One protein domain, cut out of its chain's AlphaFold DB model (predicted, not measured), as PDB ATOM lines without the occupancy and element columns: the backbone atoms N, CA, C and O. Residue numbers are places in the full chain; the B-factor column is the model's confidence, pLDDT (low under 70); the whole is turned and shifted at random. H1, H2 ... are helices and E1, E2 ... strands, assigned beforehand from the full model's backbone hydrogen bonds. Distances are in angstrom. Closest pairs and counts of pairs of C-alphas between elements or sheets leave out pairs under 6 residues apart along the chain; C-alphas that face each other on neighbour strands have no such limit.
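This is residues 5 to 92 of the 132 residues of an uncharacterized protein of Burkholderiales bacterium RIFCSPHIGHO2_01_FULL_64_960 (UniProt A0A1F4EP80). One strongly twisted sheet of six antiparallel strands makes the body, with the short helix H1 packed over its strand E3 and the shorter helix H2 beside H1, only grazing the sheet. A long loop, residues 49 to 69, links the end of E4 to the beginning of E5. The printed part has 88 residues, with six named strands and two named helices in the order E1 E2 E3 H1 H2 E4 E5 E6, and the sheet's order is E1 E2 E3 E6 E5 E4. The class is mixed, helices and strands; the whole is compact, with a radius of gyration of the C-alphas of 12.7 A, and spans 36 by 29 by 22 A.

In the sheet, E6, residues 80 to 88, is an inner strand between E3, residues 19 to 24, and E5, residues 70 to 77. E3 and E6 are antiparallel at 161 degrees, with N 22 and O 85 at 2.8 A. E5 and E6 form a hairpin at 160 degrees, with N 73 and O 84 at 2.8 A. E4, residues 44 to 48, is an edge strand and forms a hairpin with E5 at 163 degrees, with N 46 and O 72 at 2.8 A. E2, residues 11 to 16, forms a hairpin with E3 at 153 degrees, with N 14 and O 21 at 2.8 A. The other edge strand, E1, residues 5 to 8, forms a hairpin with E2 at 139 degrees, with N 5 and O 13 at 2.8 A. E1 and E4 are apart. H1, residues 26 to 31, is on the sheet at a height over the sheet of 7.4 A, over E3. It runs slantwise to the strands, only just, at 57 degrees to E3 on the local plane. The closest C-alphas of H1 and E6, those of Pro 26 and Val 83, are 5.8 A apart. H2, residues 37 to 40, only grazes the sheet with its residues 39 to 40, and it touches H1, the closest C-alphas being those of Pro 26 and Val 40 at 5.8 A. In H1 every O i to N i+4 pair is within hydrogen-bond range; H2 is too short for such a pair.

E1 begins at C-alpha 5, (273.144, 214.321, 216.579), and E6 ends at C-alpha 88, (264.879, 198.865, 216.634). From first to last C-alpha E6 measures 26.3 A, E5 21.2 A, E3 16.2 A, E2 15.8 A, E4 13.0 A and E1 9.2 A. H1 measures 8.6 A and H2 5.5 A.

The two C-alphas farthest apart, those of Arg 79 and Glu 92, are 39.4 A apart. The printed part has no cut. The link from E4 to E5 is long, with 21 residues; the others are tight. The mean pLDDT of the printed part is 81.7, and residues 57 to 68 are under 70.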
ATOM      1  N   VAL A   5     272.653 213.832 217.872       86.31
ATOM      2  CA  VAL A   5     273.144 214.321 216.579       86.31
ATOM      3  C   VAL A   5     271.964 214.826 215.760       86.31
ATOM      4  O   VAL A   5     270.950 214.137 215.654       86.31
ATOM      5  N   GLU A   6     272.076 216.014 215.180       89.00
ATOM      6  CA  GLU A   6     271.099 216.491 214.201       89.00
ATOM      7  C   GLU A   6     271.342 215.794 212.859       89.00
ATOM      8  O   GLU A   6     272.451 215.814 212.333       89.00
ATOM      9  N   ILE A   7     270.319 215.115 212.337       87.69
ATOM     10  CA  ILE A   7     270.421 214.331 211.091       87.69
ATOM     11  C   ILE A   7     269.696 214.985 209.910       87.69
ATOM     12  O   ILE A   7     269.895 214.600 208.764       87.69
ATOM     13  N   SER A   8     268.809 215.927 210.210       89.31
ATOM     14  CA  SER A   8     267.982 216.697 209.286       89.31
ATOM     15  C   SER A   8     267.511 217.938 210.050       89.31
ATOM     16  O   SER A   8     267.383 217.838 211.274       89.31
ATOM     17  N   PRO A   9     267.214 219.073 209.389       90.50
ATOM     18  CA  PRO A   9     266.806 220.296 210.076       90.50
ATOM     19  C   PRO A   9     265.669 220.061 211.080       90.50
ATOM     20  O   PRO A   9     264.573 219.633 210.709       90.50
ATOM     21  N   GLY A  10     265.940 220.302 212.365       89.19
ATOM     22  CA  GLY A  10     264.966 220.140 213.449       89.19
ATOM     23  C   GLY A  10     264.678 218.691 213.868       89.19
ATOM     24  O   GLY A  10     263.761 218.465 214.665       89.19
ATOM     25  N   VAL A  11     265.446 217.713 213.368       91.69
ATOM     26  CA  VAL A  11     265.360 216.296 213.748       91.69
ATOM     27  C   VAL A  11     266.655 215.837 214.400       91.69
ATOM     28  O   VAL A  11     267.710 215.727 213.773       91.69
ATOM     29  N   PHE A  12     266.542 215.457 215.667       91.56
ATOM     30  CA  PHE A  12     267.656 214.972 216.464       91.56
ATOM     31  C   PHE A  12     267.562 213.467 216.651       91.56
ATOM     32  O   PHE A  12     266.544 212.947 217.098       91.56
ATOM     33  N   ARG A  13     268.648 212.763 216.359       91.25
ATOM     34  CA  ARG A  13     268.814 211.343 216.646       91.25
ATOM     35  C   ARG A  13     269.638 211.176 217.912       91.25
ATOM     36  O   ARG A  13     270.683 211.802 218.039       91.25
ATOM     37  N   HIS A  14     269.227 210.277 218.791       89.00
ATOM     38  CA  HIS A  14     270.093 209.704 219.817       89.00
ATOM     39  C   HIS A  14     269.912 208.191 219.888       89.00
ATOM     40  O   HIS A  14     268.951 207.646 219.344       89.00
ATOM     41  N   MET A  15     270.869 207.515 220.517       84.25
ATOM     42  CA  MET A  15     270.792 206.078 220.765       84.25
ATOM     43  C   MET A  15     270.311 205.839 222.193       84.25
ATOM     44  O   MET A  15     270.825 206.452 223.126       84.25
ATOM     45  N   ASP A  16     269.331 204.957 222.343       82.44
ATOM     46  CA  ASP A  16     268.839 204.465 223.628       82.44
ATOM     47  C   ASP A  16     268.971 202.940 223.620       82.44
ATOM     48  O   ASP A  16     268.180 202.229 222.995       82.44
ATOM     49  N   TYR A  17     270.045 202.442 224.237       78.31
ATOM     50  CA  TYR A  17     270.440 201.035 224.199       78.31
ATOM     51  C   TYR A  17     270.585 200.499 222.756       78.31
ATOM     52  O   TYR A  17     271.552 200.830 222.072       78.31
ATOM     53  N   ALA A  18     269.624 199.705 222.274       76.50
ATOM     54  CA  ALA A  18     269.584 199.142 220.919       76.50
ATOM     55  C   ALA A  18     268.578 199.855 219.982       76.50
ATOM     56  O   ALA A  18     268.277 199.375 218.886       76.50
ATOM     57  N   GLN A  19     268.049 201.008 220.404       81.62
ATOM     58  CA  GLN A  19     267.101 201.813 219.635       81.62
ATOM     59  C   GLN A  19     267.756 203.084 219.103       81.62
ATOM     60  O   GLN A  19     268.400 203.825 219.845       81.62
ATOM     61  N   ALA A  20     267.492 203.394 217.835       86.31
ATOM     62  CA  ALA A  20     267.653 204.749 217.325       86.31
ATOM     63  C   ALA A  20     266.375 205.539 217.612       86.31
ATOM     64  O   ALA A  20     265.288 205.167 217.160       86.31
ATOM     65  N   VAL A  21     266.511 206.636 218.347       89.50
ATOM     66  CA  VAL A  21     265.406 207.502 218.740       89.50
ATOM     67  C   VAL A  21     265.553 208.844 218.040       89.50
ATOM     68  O   VAL A  21     266.528 209.563 218.250       89.50
ATOM     69  N   TYR A  22     264.565 209.190 217.226       91.88
ATOM     70  CA  TYR A  22     264.489 210.447 216.494       91.88
ATOM     71  C   TYR A  22     263.439 211.345 217.133       91.88
ATOM     72  O   TYR A  22     262.328 210.892 217.398       91.88
ATOM     73  N   THR A  23     263.770 212.606 217.379       92.50
ATOM     74  CA  THR A  23     262.853 213.591 217.953       92.50
ATOM     75  C   THR A  23     262.820 214.856 217.111       92.50
ATOM     76  O   THR A  23     263.860 215.346 216.676       92.50
ATOM     77  N   GLY A  24     261.625 215.393 216.886       92.19
ATOM     78  CA  GLY A  24     261.425 216.614 216.107       92.19
ATOM     79  C   GLY A  24     259.964 217.055 216.085       92.19
ATOM     80  O   GLY A  24     259.109 216.446 216.733       92.19
ATOM     81  N   THR A  25     259.664 218.115 215.340       92.75
ATOM     82  CA  THR A  25     258.276 218.525 215.069       92.75
ATOM     83  C   THR A  25     257.624 217.572 214.055       92.75
ATOM     84  O   THR A  25     258.342 216.923 213.289       92.75
ATOM     85  N   PRO A  26     256.280 217.477 213.990       91.69
ATOM     86  CA  PRO A  26     255.598 216.637 213.001       91.69
ATOM     87  C   PRO A  26     256.061 216.907 211.566       91.69
ATOM     88  O   PRO A  26     256.358 215.974 210.824       91.69
ATOM     89  N   VAL A  27     256.207 218.186 211.207       91.94
ATOM     90  CA  VAL A  27     256.653 218.618 209.876       91.94
ATOM     91  C   VAL A  27     258.078 218.146 209.590       91.94
ATOM     92  O   VAL A  27     258.327 217.568 208.536       91.94
ATOM     93  N   ALA A  28     259.001 218.325 210.539       91.94
ATOM     94  CA  ALA A  28     260.396 217.924 210.367       91.94
ATOM     95  C   ALA A  28     260.553 216.397 210.248       91.94
ATOM     96  O   ALA A  28     261.320 215.915 209.418       91.94
ATOM     97  N   ILE A  29     259.788 215.621 211.025       92.50
ATOM     98  CA  ILE A  29     259.803 214.150 210.962       92.50
ATOM     99  C   ILE A  29     259.283 213.632 209.615       92.50
ATOM    100  O   ILE A  29     259.851 212.682 209.069       92.50
ATOM    101  N   VAL A  30     258.226 214.243 209.075       91.88
ATOM    102  CA  VAL A  30     257.684 213.881 207.755       91.88
ATOM    103  C   VAL A  30     258.656 214.278 206.646       91.88
ATOM    104  O   VAL A  30     258.936 213.461 205.773       91.88
ATOM    105  N   ALA A  31     259.233 215.482 206.714       89.56
ATOM    106  CA  ALA A  31     260.234 215.949 205.753       89.56
ATOM    107  C   ALA A  31     261.495 215.065 205.741       89.56
ATOM    108  O   ALA A  31     262.051 214.797 204.680       89.56
ATOM    109  N   ALA A  32     261.903 214.545 206.901       88.44
ATOM    110  CA  ALA A  32     263.009 213.597 207.026       88.44
ATOM    111  C   ALA A  32     262.662 212.163 206.563       88.44
ATOM    112  O   ALA A  32     263.496 211.265 206.677       88.44
ATOM    113  N   GLY A  33     261.432 211.907 206.096       88.56
ATOM    114  CA  GLY A  33     260.987 210.585 205.643       88.56
ATOM    115  C   GLY A  33     260.886 209.536 206.759       88.56
ATOM    116  O   GLY A  33     260.849 208.333 206.492       88.56
ATOM    117  N   LEU A  34     260.857 209.962 208.026       87.69
ATOM    118  CA  LEU A  34     260.845 209.055 209.178       87.69
ATOM    119  C   LEU A  34     259.442 208.520 209.496       87.69
ATOM    120  O   LEU A  34     259.323 207.418 210.038       87.69
ATOM    121  N   ALA A  35     258.401 209.274 209.141       88.69
ATOM    122  CA  ALA A  35     256.995 208.904 209.278       88.69
ATOM    123  C   ALA A  35     256.156 209.500 208.137       88.69
ATOM    124  O   ALA A  35     256.579 210.452 207.481       88.69
ATOM    125  N   ARG A  36     254.943 208.975 207.922       90.31
ATOM    126  CA  ARG A  36     253.961 209.598 207.020       90.31
ATOM    127  C   ARG A  36     253.165 210.667 207.770       90.31
ATOM    128  O   ARG A  36     252.978 210.560 208.980       90.31
ATOM    129  N   ALA A  37     252.630 211.655 207.048       89.06
ATOM    130  CA  ALA A  37     251.812 212.728 207.632       89.06
ATOM    131  C   ALA A  37     250.638 212.180 208.458       89.06
ATOM    132  O   ALA A  37     250.426 212.583 209.598       89.06
ATOM    133  N   GLN A  38     249.965 211.165 207.918       88.12
ATOM    134  CA  GLN A  38     248.874 210.463 208.584       88.12
ATOM    135  C   GLN A  38     249.269 209.785 209.893       88.12
ATOM    136  O   GLN A  38     248.371 209.370 210.598       88.12
ATOM    137  N   ASP A  39     250.554 209.557 210.187       86.31
ATOM    138  CA  ASP A  39     251.015 208.872 211.403       86.31
ATOM    139  C   ASP A  39     251.390 209.849 212.526       86.31
ATOM    140  O   ASP A  39     251.525 209.431 213.676       86.31
ATOM    141  N   VAL A  40     251.535 211.135 212.196       88.06
ATOM    142  CA  VAL A  40     251.909 212.214 213.124       88.06
ATOM    143  C   VAL A  40     250.806 213.261 213.303       88.06
ATOM    144  O   VAL A  40     251.010 214.261 213.987       88.06
ATOM    145  N   ASP A  41     249.655 213.030 212.678       86.31
ATOM    146  CA  ASP A  41     248.500 213.927 212.613       86.31
ATOM    147  C   ASP A  41     247.782 214.106 213.956       86.31
ATOM    148  O   ASP A  41     247.244 215.177 214.227       86.31
ATOM    149  N   ALA A  42     247.792 213.082 214.811       83.81
ATOM    150  CA  ALA A  42     247.134 213.122 216.109       83.81
ATOM    151  C   ALA A  42     248.024 212.579 217.240       83.81
ATOM    152  O   ALA A  42     248.792 211.632 217.019       83.81
ATOM    153  N   PRO A  43     247.885 213.123 218.466       86.19
ATOM    154  CA  PRO A  43     248.555 212.611 219.656       86.19
ATOM    155  C   PRO A  43     248.303 211.116 219.876       86.19
ATOM    156  O   PRO A  43     247.204 210.614 219.639       86.19
ATOM    157  N   GLY A  44     249.313 210.403 220.371       86.94
ATOM    158  CA  GLY A  44     249.200 208.978 220.677       86.94
ATOM    159  C   GLY A  44     250.447 208.178 220.328       86.94
ATOM    160  O   GLY A  44     251.475 208.723 219.928       86.94
ATOM    161  N   ILE A  45     250.351 206.862 220.509       86.88
ATOM    162  CA  ILE A  45     251.407 205.904 220.173       86.88
ATOM    163  C   ILE A  45     250.909 205.038 219.023       86.88
ATOM    164  O   ILE A  45     249.820 204.470 219.093       86.88
ATOM    165  N   ARG A  46     251.720 204.927 217.976       86.38
ATOM    166  CA  ARG A  46     251.455 204.112 216.794       86.38
ATOM    167  C   ARG A  46     252.662 203.241 216.520       86.38
ATOM    168  O   ARG A  46     253.793 203.714 216.544       86.38
ATOM    169  N   THR A  47     252.414 201.977 216.231       86.12
ATOM    170  CA  THR A  47     253.468 201.042 215.842       86.12
ATOM    171  C   THR A  47     253.313 200.743 214.362       86.12
ATOM    172  O   THR A  47     252.230 200.371 213.917       86.12
ATOM    173  N   ILE A  48     254.391 200.932 213.611       85.25
ATOM    174  CA  ILE A  48     254.476 200.692 212.176       85.25
ATOM    175  C   ILE A  48     255.395 199.493 211.954       85.25
ATOM    176  O   ILE A  48     256.522 199.447 212.458       85.25
ATOM    177  N   ASN A  49     254.890 198.506 211.227       83.81
ATOM    178  CA  ASN A  49     255.634 197.319 210.836       83.81
ATOM    179  C   ASN A  49     256.662 197.644 209.731       83.81
ATOM    180  O   ASN A  49     256.576 198.703 209.104       83.81
ATOM    181  N   PRO A  50     257.642 196.757 209.468       76.75
ATOM    182  CA  PRO A  50     258.658 196.986 208.435       76.75
ATOM    183  C   PRO A  50     258.080 197.161 207.020       76.75
ATOM    184  O   PRO A  50     258.657 197.880 206.211       76.75
ATOM    185  N   ASP A  51     256.926 196.552 206.741       80.12
ATOM    186  CA  ASP A  51     256.161 196.684 205.491       80.12
ATOM    187  C   ASP A  51     255.393 198.022 205.377       80.12
ATOM    188  O   ASP A  51     254.775 198.312 204.354       80.12
ATOM    189  N   GLY A  52     255.423 198.856 206.422       76.31
ATOM    190  CA  GLY A  52     254.694 200.120 206.495       76.31
ATOM    191  C   GLY A  52     253.239 199.991 206.959       76.31
ATOM    192  O   GLY A  52     252.543 201.006 207.020       76.31
ATOM    193  N   SER A  53     252.772 198.786 207.306       81.31
ATOM    194  CA  SER A  53     251.434 198.578 207.866       81.31
ATOM    195  C   SER A  53     251.353 199.051 209.322       81.31
ATOM    196  O   SER A  53     252.328 199.006 210.080       81.31
ATOM    197  N   ARG A  54     250.175 199.532 209.738       81.44
ATOM    198  CA  ARG A  54     249.914 199.883 211.141       81.44
ATOM    199  C   ARG A  54     249.653 198.609 211.926       81.44
ATOM    200  O   ARG A  54     248.761 197.843 211.583       81.44
ATOM    201  N   ALA A  55     250.398 198.408 213.001       76.50
ATOM    202  CA  ALA A  55     250.197 197.257 213.855       76.50
ATOM    203  C   ALA A  55     248.977 197.468 214.767       76.50
ATOM    204  O   ALA A  55     248.816 198.521 215.393       76.50
ATOM    205  N   THR A  56     248.126 196.448 214.859       72.00
ATOM    206  CA  THR A  56     246.885 196.493 215.636       72.00
ATOM    207  C   THR A  56     247.171 196.528 217.141       72.00
ATOM    208  O   THR A  56     248.120 195.909 217.639       72.00
ATOM    209  N   ARG A  57     246.343 197.264 217.895       62.25
ATOM    210  CA  ARG A  57     246.428 197.356 219.361       62.25
ATOM    211  C   ARG A  57     246.368 195.945 219.968       62.25
ATOM    212  O   ARG A  57     245.439 195.201 219.690       62.25
ATOM    213  N   GLY A  58     247.369 195.584 220.775       58.22
ATOM    214  CA  GLY A  58     247.474 194.264 221.418       58.22
ATOM    215  C   GLY A  58     248.425 193.271 220.738       58.22
ATOM    216  O   GLY A  58     248.924 192.379 221.410       58.22
ATOM    217  N   GLN A  59     248.796 193.465 219.467       58.78
ATOM    218  CA  GLN A  59     249.731 192.564 218.765       58.78
ATOM    219  C   GLN A  59     251.222 192.818 219.078       58.78
ATOM    220  O   GLN A  59     252.098 192.182 218.500       58.78
ATOM    221  N   ASN A  60     251.533 193.759 219.977       55.41
ATOM    222  CA  ASN A  60     252.886 194.313 220.133       55.41
ATOM    223  C   ASN A  60     253.501 194.183 221.536       55.41
ATOM    224  O   ASN A  60     254.518 194.819 221.798       55.41
ATOM    225  N   TYR A  61     252.931 193.366 222.427       48.28
ATOM    226  CA  TYR A  61     253.497 193.108 223.766       48.28
ATOM    227  C   TYR A  61     254.221 191.757 223.873       48.28
ATOM    228  O   TYR A  61     254.415 191.237 224.966       48.28
ATOM    229  N   GLY A  62     254.626 191.178 222.741       42.72
ATOM    230  CA  GLY A  62     255.408 189.948 222.694       42.72
ATOM    231  C   GLY A  62     256.851 190.237 222.306       42.72
ATOM    232  O   GLY A  62     257.102 190.977 221.358       42.72
ATOM    233  N   GLN A  63     257.776 189.616 223.028       43.12
ATOM    234  CA  GLN A  63     259.242 189.615 222.941       43.12
ATOM    235  C   GLN A  63     259.844 189.187 221.574       43.12
ATOM    236  O   GLN A  63     260.948 188.664 221.517       43.12
ATOM    237  N   GLY A  64     259.148 189.416 220.458       47.59
ATOM    238  CA  GLY A  64     259.635 189.257 219.086       47.59
ATOM    239  C   GLY A  64     259.833 190.626 218.436       47.59
ATOM    240  O   GLY A  64     259.026 191.061 217.607       47.59
ATOM    241  N   GLN A  65     260.874 191.346 218.862       56.12
ATOM    242  CA  GLN A  65     261.280 192.640 218.306       56.12
ATOM    243  C   GLN A  65     261.770 192.460 216.864       56.12
ATOM    244  O   GLN A  65     262.955 192.265 216.612       56.12
ATOM    245  N   ALA A  66     260.848 192.498 215.903       61.34
ATOM    246  CA  ALA A  66     261.219 192.456 214.496       61.34
ATOM    247  C   ALA A  66     262.024 193.716 214.143       61.34
ATOM    248  O   ALA A  66     261.533 194.844 214.267       61.34
ATOM    249  N   VAL A  67     263.266 193.501 213.711       65.56
ATOM    250  CA  VAL A  67     264.134 194.512 213.102       65.56
ATOM    251  C   VAL A  67     263.330 195.321 212.079       65.56
ATOM    252  O   VAL A  67     262.602 194.756 211.265       65.56
ATOM    253  N   GLY A  68     263.431 196.649 212.134       66.50
ATOM    254  CA  GLY A  68     262.713 197.542 211.217       66.50
ATOM    255  C   GLY A  68     261.314 197.971 211.674       66.50
ATOM    256  O   GLY A  68     260.756 198.888 211.072       66.50
ATOM    257  N   LYS A  69     260.761 197.404 212.760       77.62
ATOM    258  CA  LYS A  69     259.569 197.974 213.412       77.62
ATOM    259  C   LYS A  69     259.880 199.368 213.957       77.62
ATOM    260  O   LYS A  69     260.918 199.587 214.593       77.62
ATOM    261  N   LYS A  70     258.949 200.297 213.744       85.56
ATOM    262  CA  LYS A  70     259.041 201.680 214.220       85.56
ATOM    263  C   LYS A  70     257.898 201.978 215.179       85.56
ATOM    264  O   LYS A  70     256.746 201.675 214.888       85.56
ATOM    265  N   VAL A  71     258.198 202.605 216.308       87.50
ATOM    266  CA  VAL A  71     257.192 203.131 217.237       87.50
ATOM    267  C   VAL A  71     257.212 204.646 217.140       87.50
ATOM    268  O   VAL A  71     258.212 205.280 217.459       87.50
ATOM    269  N   ILE A  72     256.108 205.225 216.686       89.31
ATOM    270  CA  ILE A  72     255.902 206.663 216.560       89.31
ATOM    271  C   ILE A  72     255.056 207.106 217.745       89.31
ATOM    272  O   ILE A  72     253.952 206.611 217.959       89.31
ATOM    273  N   GLN A  73     255.569 208.048 218.519       90.50
ATOM    274  CA  GLN A  73     254.873 208.638 219.642       90.50
ATOM    275  C   GLN A  73     254.757 210.142 219.439       90.50
ATOM    276  O   GLN A  73     255.750 210.866 219.461       90.50
ATOM    277  N   VAL A  74     253.527 210.610 219.286       90.81
ATOM    278  CA  VAL A  74     253.189 212.026 219.177       90.81
ATOM    279  C   VAL A  74     252.786 212.514 220.564       90.81
ATOM    280  O   VAL A  74     251.832 212.004 221.156       90.81
ATOM    281  N   ARG A  75     253.539 213.473 221.106       88.31
ATOM    282  CA  ARG A  75     253.313 214.068 222.426       88.31
ATOM    283  C   ARG A  75     253.037 215.557 222.284       88.31
ATOM    284  O   ARG A  75     253.766 216.265 221.595       88.31
ATOM    285  N   ASN A  76     252.047 216.039 223.020       84.19
ATOM    286  CA  ASN A  76     251.872 217.469 223.232       84.19
ATOM    287  C   ASN A  76     252.795 217.889 224.379       84.19
ATOM    288  O   ASN A  76     252.675 217.381 225.493       84.19
ATOM    289  N   VAL A  77     253.742 218.778 224.092       80.38
ATOM    290  CA  VAL A  77     254.696 219.324 225.058       80.38
ATOM    291  C   VAL A  77     254.474 220.830 225.127       80.38
ATOM    292  O   VAL A  77     254.851 221.579 224.221       80.38
ATOM    293  N   ALA A  78     253.834 221.273 226.211       78.94
ATOM    294  CA  ALA A  78     253.421 222.661 226.415       78.94
ATOM    295  C   ALA A  78     252.622 223.212 225.213       78.94
ATOM    296  O   ALA A  78     251.557 222.687 224.896       78.94
ATOM    297  N   ARG A  79     253.131 224.253 224.536       80.31
ATOM    298  CA  ARG A  79     252.505 224.892 223.360       80.31
ATOM    299  C   ARG A  79     252.910 224.258 222.020       80.31
ATOM    300  O   ARG A  79     252.650 224.841 220.974       80.31
ATOM    301  N   SER A  80     253.589 223.111 222.034       80.94
ATOM    302  CA  SER A  80     254.163 222.499 220.831       80.94
ATOM    303  C   SER A  80     253.870 221.003 220.745       80.94
ATOM    304  O   SER A  80     253.790 220.309 221.757       80.94
ATOM    305  N   VAL A  81     253.735 220.488 219.525       87.00
ATOM    306  CA  VAL A  81     253.652 219.044 219.276       87.00
ATOM    307  C   VAL A  81     255.056 218.534 218.980       87.00
ATOM    308  O   VAL A  81     255.739 219.054 218.099       87.00
ATOM    309  N   THR A  82     255.490 217.515 219.715       91.12
ATOM    310  CA  THR A  82     256.763 216.825 219.492       91.12
ATOM    311  C   THR A  82     256.494 215.379 219.121       91.12
ATOM    312  O   THR A  82     255.683 214.696 219.743       91.12
ATOM    313  N   VAL A  83     257.212 214.888 218.122       91.94
ATOM    314  CA  VAL A  83     257.138 213.504 217.671       91.94
ATOM    315  C   VAL A  83     258.439 212.801 218.026       91.94
ATOM    316  O   VAL A  83     259.526 213.314 217.770       91.94
ATOM    317  N   GLN A  84     258.315 211.617 218.616       91.94
ATOM    318  CA  GLN A  84     259.407 210.699 218.890       91.94
ATOM    319  C   GLN A  84     259.219 209.435 218.049       91.94
ATOM    320  O   GLN A  84     258.224 208.734 218.204       91.94
ATOM    321  N   VAL A  85     260.177 209.117 217.185       90.19
ATOM    322  CA  VAL A  85     260.197 207.879 216.397       90.19
ATOM    323  C   VAL A  85     261.301 206.982 216.938       90.19
ATOM    324  O   VAL A  85     262.468 207.358 216.926       90.19
ATOM    325  N   ARG A  86     260.946 205.793 217.419       89.31
ATOM    326  CA  ARG A  86     261.880 204.779 217.920       89.31
ATOM    327  C   ARG A  86     261.990 203.657 216.906       89.31
ATOM    328  O   ARG A  86     260.971 203.116 216.484       89.31
ATOM    329  N   VAL A  87     263.209 203.300 216.530       86.25
ATOM    330  CA  VAL A  87     263.484 202.232 215.568       86.25
ATOM    331  C   VAL A  87     264.419 201.223 216.207       86.25
ATOM    332  O   VAL A  87     265.507 201.587 216.655       86.25
ATOM    333  N   TRP A  88     264.005 199.959 216.225       81.31
ATOM    334  CA  TRP A  88     264.879 198.865 216.634       81.31
ATOM    335  C   TRP A  88     265.879 198.564 215.525       81.31
ATOM    336  O   TRP A  88     265.497 198.260 214.390       81.31
ATOM    337  N   LEU A  89     267.160 198.682 215.859       75.25
ATOM    338  CA  LEU A  89     268.248 198.405 214.933       75.25
ATOM    339  C   LEU A  89     268.580 196.909 214.943       75.25
ATOM    340  O   LEU A  89     268.472 196.248 215.973       75.25
ATOM    341  N   SER A  90     269.006 196.380 213.794       72.44
ATOM    342  CA  SER A  90     269.595 195.039 213.738       72.44
ATOM    343  C   SER A  90     270.921 194.998 214.493       72.44
ATOM    344  O   SER A  90     271.596 196.020 214.643       72.44
ATOM    345  N   HIS A  91     271.331 193.798 214.910       72.31
ATOM    346  CA  HIS A  91     272.640 193.585 215.526       72.31
ATOM    347  C   HIS A  91     273.781 194.076 214.622       72.31
ATOM    348  O   HIS A  91     274.620 194.852 215.065       72.31
ATOM    349  N   GLU A  92     273.740 193.748 213.328       72.62
ATOM    350  CA  GLU A  92     274.709 194.235 212.336       72.62
ATOM    351  C   GLU A  92     274.792 195.765 212.301       72.62
ATOM    352  O   GLU A  92     275.879 196.340 212.239       72.62
TER     353      GLU A  92